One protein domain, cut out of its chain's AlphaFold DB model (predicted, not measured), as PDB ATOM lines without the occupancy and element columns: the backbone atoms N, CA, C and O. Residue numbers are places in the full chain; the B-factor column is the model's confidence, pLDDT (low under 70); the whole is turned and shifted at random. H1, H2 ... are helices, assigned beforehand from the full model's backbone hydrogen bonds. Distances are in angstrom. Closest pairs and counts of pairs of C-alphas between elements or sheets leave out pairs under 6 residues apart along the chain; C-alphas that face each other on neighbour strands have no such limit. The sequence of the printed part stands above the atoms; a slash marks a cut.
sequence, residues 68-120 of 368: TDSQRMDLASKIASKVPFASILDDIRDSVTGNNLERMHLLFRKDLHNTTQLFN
ATOM      1  N   THR A  68      45.945  22.388   2.737       83.81
ATOM      2  CA  THR A  68      45.171  21.179   2.445       83.81
ATOM      3  C   THR A  68      44.348  21.369   1.170       83.81
ATOM      4  O   THR A  68      44.138  22.496   0.703       83.81
ATOM      5  N   ASP A  69      43.910  20.269   0.563       81.19
ATOM      6  CA  ASP A  69      43.096  20.340  -0.654       81.19
ATOM      7  C   ASP A  69      41.726  20.965  -0.363       81.19
ATOM      8  O   ASP A  69      41.281  21.823  -1.121       81.19
ATOM      9  N   SER A  70      41.132  20.662   0.797       84.25
ATOM     10  CA  SER A  70      39.911  21.320   1.281       84.25
ATOM     11  C   SER A  70      40.093  22.838   1.427       84.25
ATOM     12  O   SER A  70      39.312  23.597   0.864       84.25
ATOM     13  N   GLN A  71      41.179  23.305   2.059       85.19
ATOM     14  CA  GLN A  71      41.462  24.744   2.176       85.19
ATOM     15  C   GLN A  71      41.620  25.420   0.807       85.19
ATOM     16  O   GLN A  71      41.211  26.564   0.618       85.19
ATOM     17  N   ARG A  72      42.235  24.735  -0.165       85.25
ATOM     18  CA  ARG A  72      42.377  25.255  -1.533       85.25
ATOM     19  C   ARG A  72      41.038  25.321  -2.263       85.25
ATOM     20  O   ARG A  72      40.815  26.298  -2.974       85.25
ATOM     21  N   MET A  73      40.171  24.333  -2.055       83.62
ATOM     22  CA  MET A  73      38.820  24.282  -2.614       83.62
ATOM     23  C   MET A  73      37.955  25.434  -2.088       83.62
ATOM     24  O   MET A  73      37.337  26.144  -2.878       83.62
ATOM     25  N   ASP A  74      37.991  25.695  -0.780       86.56
ATOM     26  CA  ASP A  74      37.247  26.797  -0.156       86.56
ATOM     27  C   ASP A  74      37.698  28.161  -0.688       86.56
ATOM     28  O   ASP A  74      36.879  29.021  -1.023       86.56
ATOM     29  N   LEU A  75      39.015  28.361  -0.824       86.31
ATOM     30  CA  LEU A  75      39.565  29.571  -1.435       86.31
ATOM     31  C   LEU A  75      39.120  29.713  -2.893       86.31
ATOM     32  O   LEU A  75      38.728  30.805  -3.301       86.31
ATOM     33  N   ALA A  76      39.176  28.632  -3.673       84.62
ATOM     34  CA  ALA A  76      38.750  28.634  -5.067       84.62
ATOM     35  C   ALA A  76      37.256  28.958  -5.202       84.62
ATOM     36  O   ALA A  76      36.896  29.771  -6.049       84.62
ATOM     37  N   SER A  77      36.412  28.409  -4.323       85.44
ATOM     38  CA  SER A  77      34.976  28.703  -4.264       85.44
ATOM     39  C   SER A  77      34.719  30.189  -3.991       85.44
ATOM     40  O   SER A  77      34.057  30.855  -4.788       85.44
ATOM     41  N   LYS A  78      35.347  30.763  -2.951       82.69
ATOM     42  CA  LYS A  78      35.238  32.204  -2.652       82.69
ATOM     43  C   LYS A  78      35.703  33.086  -3.822       82.69
ATOM     44  O   LYS A  78      35.090  34.115  -4.101       82.69
ATOM     45  N   ILE A  79      36.770  32.688  -4.522       82.06
ATOM     46  CA  ILE A  79      37.276  33.397  -5.711       82.06
ATOM     47  C   ILE A  79      36.283  33.292  -6.881       82.06
ATOM     48  O   ILE A  79      36.018  34.300  -7.535       82.06
ATOM     49  N   ALA A  80      35.717  32.109  -7.132       81.31
ATOM     50  CA  ALA A  80      34.734  31.879  -8.192       81.31
ATOM     51  C   ALA A  80      33.447  32.689  -7.968       81.31
ATOM     52  O   ALA A  80      32.886  33.237  -8.916       81.31
ATOM     53  N   SER A  81      33.043  32.876  -6.708       79.81
ATOM     54  CA  SER A  81      31.950  33.774  -6.310       79.81
ATOM     55  C   SER A  81      32.293  35.268  -6.414       79.81
ATOM     56  O   SER A  81      31.525  36.104  -5.941       79.81
ATOM     57  N   LYS A  82      33.432  35.631  -7.019       79.00
ATOM     58  CA  LYS A  82      33.905  37.013  -7.208       79.00
ATOM     59  C   LYS A  82      34.077  37.800  -5.903       79.00
ATOM     60  O   LYS A  82      34.039  39.031  -5.913       79.00
ATOM     61  N   VAL A  83      34.317  37.117  -4.781       75.62
ATOM     62  CA  VAL A  83      34.638  37.799  -3.524       75.62
ATOM     63  C   VAL A  83      36.005  38.486  -3.675       75.62
ATOM     64  O   VAL A  83      36.978  37.838  -4.079       75.62
ATOM     65  N   PRO A  84      36.131  39.789  -3.355       80.56
ATOM     66  CA  PRO A  84      37.404  40.487  -3.463       80.56
ATOM     67  C   PRO A  84      38.495  39.825  -2.620       80.56
ATOM     68  O   PRO A  84      38.284  39.479  -1.458       80.56
ATOM     69  N   PHE A  85      39.713  39.736  -3.163       80.75
ATOM     70  CA  PHE A  85      40.857  39.133  -2.461       80.75
ATOM     71  C   PHE A  85      41.142  39.779  -1.103       80.75
ATOM     72  O   PHE A  85      41.642  39.113  -0.205       80.75
ATOM     73  N   ALA A  86      40.856  41.077  -0.958       76.38
ATOM     74  CA  ALA A  86      40.991  41.774   0.317       76.38
ATOM     75  C   ALA A  86      40.071  41.160   1.382       76.38
ATOM     76  O   ALA A  86      40.558  40.784   2.440       76.38
ATOM     77  N   SER A  87      38.788  40.982   1.055       77.62
ATOM     78  CA  SER A  87      37.787  40.409   1.955       77.62
ATOM     79  C   SER A  87      38.118  38.965   2.321       77.62
ATOM     80  O   SER A  87      38.075  38.612   3.489       77.62
ATOM     81  N   ILE A  88      38.564  38.152   1.355       81.81
ATOM     82  CA  ILE A  88      38.989  36.767   1.629       81.81
ATOM     83  C   ILE A  88      40.149  36.732   2.636       81.81
ATOM     84  O   ILE A  88      40.160  35.906   3.544       81.81
ATOM     85  N   LEU A  89      41.146  37.610   2.474       84.19
ATOM     86  CA  LEU A  89      42.287  37.672   3.390       84.19
ATOM     87  C   LEU A  89      41.894  38.210   4.768       84.19
ATOM     88  O   LEU A  89      42.449  37.740   5.758       84.19
ATOM     89  N   ASP A  90      40.977  39.174   4.828       81.94
ATOM     90  CA  ASP A  90      40.465  39.726   6.083       81.94
ATOM     91  C   ASP A  90      39.688  38.658   6.865       81.94
ATOM     92  O   ASP A  90      40.050  38.397   8.009       81.94
ATOM     93  N   ASP A  91      38.749  37.948   6.228       84.44
ATOM     94  CA  ASP A  91      37.988  36.846   6.843       84.44
ATOM     95  C   ASP A  91      38.915  35.808   7.487       84.44
ATOM     96  O   ASP A  91      38.713  35.377   8.620       84.44
ATOM     97  N   ILE A  92      39.959  35.410   6.754       86.31
ATOM     98  CA  ILE A  92      40.926  34.418   7.223       86.31
ATOM     99  C   ILE A  92      41.752  34.986   8.377       86.31
ATOM    100  O   ILE A  92      42.029  34.287   9.337       86.31
ATOM    101  N   ARG A  93      42.170  36.253   8.331       86.06
ATOM    102  CA  ARG A  93      42.922  36.864   9.444       86.06
ATOM    103  C   ARG A  93      42.058  37.096  10.678       86.06
ATOM    104  O   ARG A  93      42.597  37.167  11.784       86.06
ATOM    105  N   ASP A  94      40.757  37.254  10.494       83.19
ATOM    106  CA  ASP A  94      39.784  37.435  11.565       83.19
ATOM    107  C   ASP A  94      39.362  36.097  12.191       83.19
ATOM    108  O   ASP A  94      38.963  36.086  13.352       83.19
ATOM    109  N   SER A  95      39.556  34.964  11.502       85.00
ATOM    110  CA  SER A  95      39.281  33.622  12.040       85.00
ATOM    111  C   SER A  95      40.326  33.095  13.034       85.00
ATOM    112  O   SER A  95      40.181  31.979  13.531       85.00
ATOM    113  N   VAL A  96      41.381  33.860  13.338       81.94
ATOM    114  CA  VAL A  96      42.404  33.451  14.316       81.94
ATOM    115  C   VAL A  96      41.781  33.369  15.711       81.94
ATOM    116  O   VAL A  96      41.387  34.384  16.286       81.94
ATOM    117  N   THR A  97      41.740  32.166  16.286       75.44
ATOM    118  CA  THR A  97      41.248  31.933  17.647       75.44
ATOM    119  C   THR A  97      42.415  31.816  18.633       75.44
ATOM    120  O   THR A  97      43.268  30.930  18.544       75.44
ATOM    121  N   GLY A  98      42.487  32.745  19.592       72.50
ATOM    122  CA  GLY A  98      43.551  32.774  20.602       72.50
ATOM    123  C   GLY A  98      44.959  32.884  19.992       72.50
ATOM    124  O   GLY A  98      45.208  33.737  19.143       72.50
ATOM    125  N   ASN A  99      45.877  32.016  20.431       69.19
ATOM    126  CA  ASN A  99      47.262  31.951  19.934       69.19
ATOM    127  C   ASN A  99      47.477  30.880  18.844       69.19
ATOM    128  O   ASN A  99      48.621  30.584  18.494       69.19
ATOM    129  N   ASN A 100      46.405  30.298  18.296       75.19
ATOM    130  CA  ASN A 100      46.500  29.212  17.323       75.19
ATOM    131  C   ASN A 100      46.627  29.765  15.903       75.19
ATOM    132  O   ASN A 100      45.649  30.052  15.217       75.19
ATOM    133  N   LEU A 101      47.873  29.932  15.462       78.88
ATOM    134  CA  LEU A 101      48.181  30.369  14.109       78.88
ATOM    135  C   LEU A 101      48.419  29.166  13.189       78.88
ATOM    136  O   LEU A 101      49.379  28.421  13.352       78.88
ATOM    137  N   GLU A 102      47.589  29.032  12.161       82.31
ATOM    138  CA  GLU A 102      47.731  27.986  11.134       82.31
ATOM    139  C   GLU A 102      48.308  28.492   9.801       82.31
ATOM    140  O   GLU A 102      48.340  29.694   9.519       82.31
ATOM    141  N   ARG A 103      48.690  27.562   8.911       84.56
ATOM    142  CA  ARG A 103      49.215  27.861   7.564       84.56
ATOM    143  C   ARG A 103      48.294  28.761   6.735       84.56
ATOM    144  O   ARG A 103      48.806  29.598   5.983       84.56
ATOM    145  N   MET A 104      46.976  28.596   6.841       85.62
ATOM    146  CA  MET A 104      46.002  29.397   6.089       85.62
ATOM    147  C   MET A 104      46.034  30.883   6.474       85.62
ATOM    148  O   MET A 104      45.843  31.746   5.627       85.62
ATOM    149  N   HIS A 105      46.419  31.213   7.705       85.50
ATOM    150  CA  HIS A 105      46.560  32.602   8.153       85.50
ATOM    151  C   HIS A 105      47.777  33.307   7.535       85.50
ATOM    152  O   HIS A 105      47.889  34.532   7.576       85.50
ATOM    153  N   LEU A 106      48.692  32.544   6.922       82.62
ATOM    154  CA  LEU A 106      49.912  33.049   6.288       82.62
ATOM    155  C   LEU A 106      49.768  33.315   4.777       82.62
ATOM    156  O   LEU A 106      50.767  33.340   4.041       82.62
ATOM    157  N   LEU A 107      48.532  33.468   4.297       84.81
ATOM    158  CA  LEU A 107      48.231  33.725   2.892       84.81
ATOM    159  C   LEU A 107      48.516  35.176   2.489       84.81
ATOM    160  O   LEU A 107      48.197  36.136   3.194       84.81
ATOM    161  N   PHE A 108      49.093  35.331   1.299       77.19
ATOM    162  CA  PHE A 108      49.210  36.605   0.593       77.19
ATOM    163  C   PHE A 108      48.282  36.658  -0.622       77.19
ATOM    164  O   PHE A 108      47.875  35.631  -1.157       77.19
ATOM    165  N   ARG A 109      48.063  37.867  -1.162       79.81
ATOM    166  CA  ARG A 109      47.382  38.062  -2.457       79.81
ATOM    167  C   ARG A 109      47.963  37.189  -3.572       79.81
ATOM    168  O   ARG A 109      47.225  36.683  -4.406       79.81
ATOM    169  N   LYS A 110      49.285  36.984  -3.572       78.81
ATOM    170  CA  LYS A 110      49.943  36.105  -4.544       78.81
ATOM    171  C   LYS A 110      49.521  34.641  -4.388       78.81
ATOM    172  O   LYS A 110      49.411  33.960  -5.397       78.81
ATOM    173  N   ASP A 111      49.269  34.180  -3.165       81.88
ATOM    174  CA  ASP A 111      48.782  32.821  -2.920       81.88
ATOM    175  C   ASP A 111      47.368  32.654  -3.507       81.88
ATOM    176  O   ASP A 111      47.126  31.671  -4.197       81.88
ATOM    177  N   LEU A 112      46.490  33.661  -3.367       84.00
ATOM    178  CA  LEU A 112      45.169  33.667  -4.014       84.00
ATOM    179  C   LEU A 112      45.264  33.674  -5.544       84.00
ATOM    180  O   LEU A 112      44.595  32.881  -6.188       84.00
ATOM    181  N   HIS A 113      46.151  34.487  -6.129       81.19
ATOM    182  CA  HIS A 113      46.405  34.443  -7.574       81.19
ATOM    183  C   HIS A 113      46.930  33.082  -8.043       81.19
ATOM    184  O   HIS A 113      46.574  32.637  -9.128       81.19
ATOM    185  N   ASN A 114      47.785  32.418  -7.260       82.81
ATOM    186  CA  ASN A 114      48.250  31.078  -7.603       82.81
ATOM    187  C   ASN A 114      47.083  30.082  -7.559       82.81
ATOM    188  O   ASN A 114      46.981  29.260  -8.459       82.81
ATOM    189  N   THR A 115      46.179  30.189  -6.579       79.56
ATOM    190  CA  THR A 115      44.933  29.407  -6.543       79.56
ATOM    191  C   THR A 115      44.073  29.687  -7.777       79.56
ATOM    192  O   THR A 115      43.689  28.756  -8.467       79.56
ATOM    193  N   THR A 116      43.846  30.949  -8.143       80.06
ATOM    194  CA  THR A 116      43.125  31.330  -9.369       80.06
ATOM    195  C   THR A 116      43.692  30.645 -10.614       80.06
ATOM    196  O   THR A 116      42.938  30.108 -11.417       80.06
ATOM    197  N   GLN A 117      45.020  30.635 -10.750       79.38
ATOM    198  CA  GLN A 117      45.714  29.999 -11.871       79.38
ATOM    199  C   GLN A 117      45.622  28.470 -11.823       79.38
ATOM    200  O   GLN A 117      45.414  27.845 -12.851       79.38
ATOM    201  N   LEU A 118      45.728  27.863 -10.636       76.94
ATOM    202  CA  LEU A 118      45.569  26.416 -10.458       76.94
ATOM    203  C   LEU A 118      44.173  25.924 -10.866       76.94
ATOM    204  O   LEU A 118      44.049  24.810 -11.359       76.94
ATOM    205  N   PHE A 119      43.144  26.749 -10.661       77.44
ATOM    206  CA  PHE A 119      41.751  26.426 -10.975       77.44
ATOM    207  C   PHE A 119      41.248  27.079 -12.281       77.44
ATOM    208  O   PHE A 119      40.053  27.032 -12.552       77.44
ATOM    209  N   ASN A 120      42.130  27.685 -13.091       75.44
ATOM    210  CA  ASN A 120      41.799  28.360 -14.361       75.44
ATOM    211  C   ASN A 120      40.653  29.390 -14.272       75.44
ATOM    212  O   ASN A 120      39.874  29.571 -15.207       75.44
TER     213      ASN A 120
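AT A GLANCE: This is residues 68 to 120 of the 368 residues of an uncharacterized protein of Tribolium castaneum (UniProt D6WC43). H4 crosses H1 nearly at right angles, and H2 makes a corner with H4 at their first residues. The loop of residues 95 to 102 lies at one end of the long axis and leads back to short H3, beside H2. The 53 printed residues hold four named helices, H1 to H4 in chain order, and no named strand: all helix, compact, radius of gyration of the C-alphas 10.9 A, spans 35 by 21 by 17 A.

IN THESE COORDINATES: H1, residues 69 to 80, measures 16.1 A from C-alpha 69 (43.096, 20.340, -0.654). H2 is residues 85 to 94, H3 103 to 106, H4 109 to 118, ending at C-alpha 118 (45.569, 26.416, -10.458).

HOW THE PARTS SIT: H1 touches H4 about perpendicular, 85 degrees; closest C-alphas, Ala 76 and Thr 115, 6.4 A. H2 touches H4 at a steep tilt of 65 degrees; closest C-alphas, Phe 85 and Arg 109, 6.6 A. H2 only just touches H3, with 3 pairs of C-alphas within 8 A; closest, Arg 93 and His 105, 5.8 A. Every O i to N i+4 pair in H1, H2 and H4 is within hydrogen-bond range; H3 is too short for one.

THE WHOLE: C-alphas 98 and 120, the farthest apart, span 35.3 A. The printed part has no cut and no long link; residue 99 alone is under pLDDT 70.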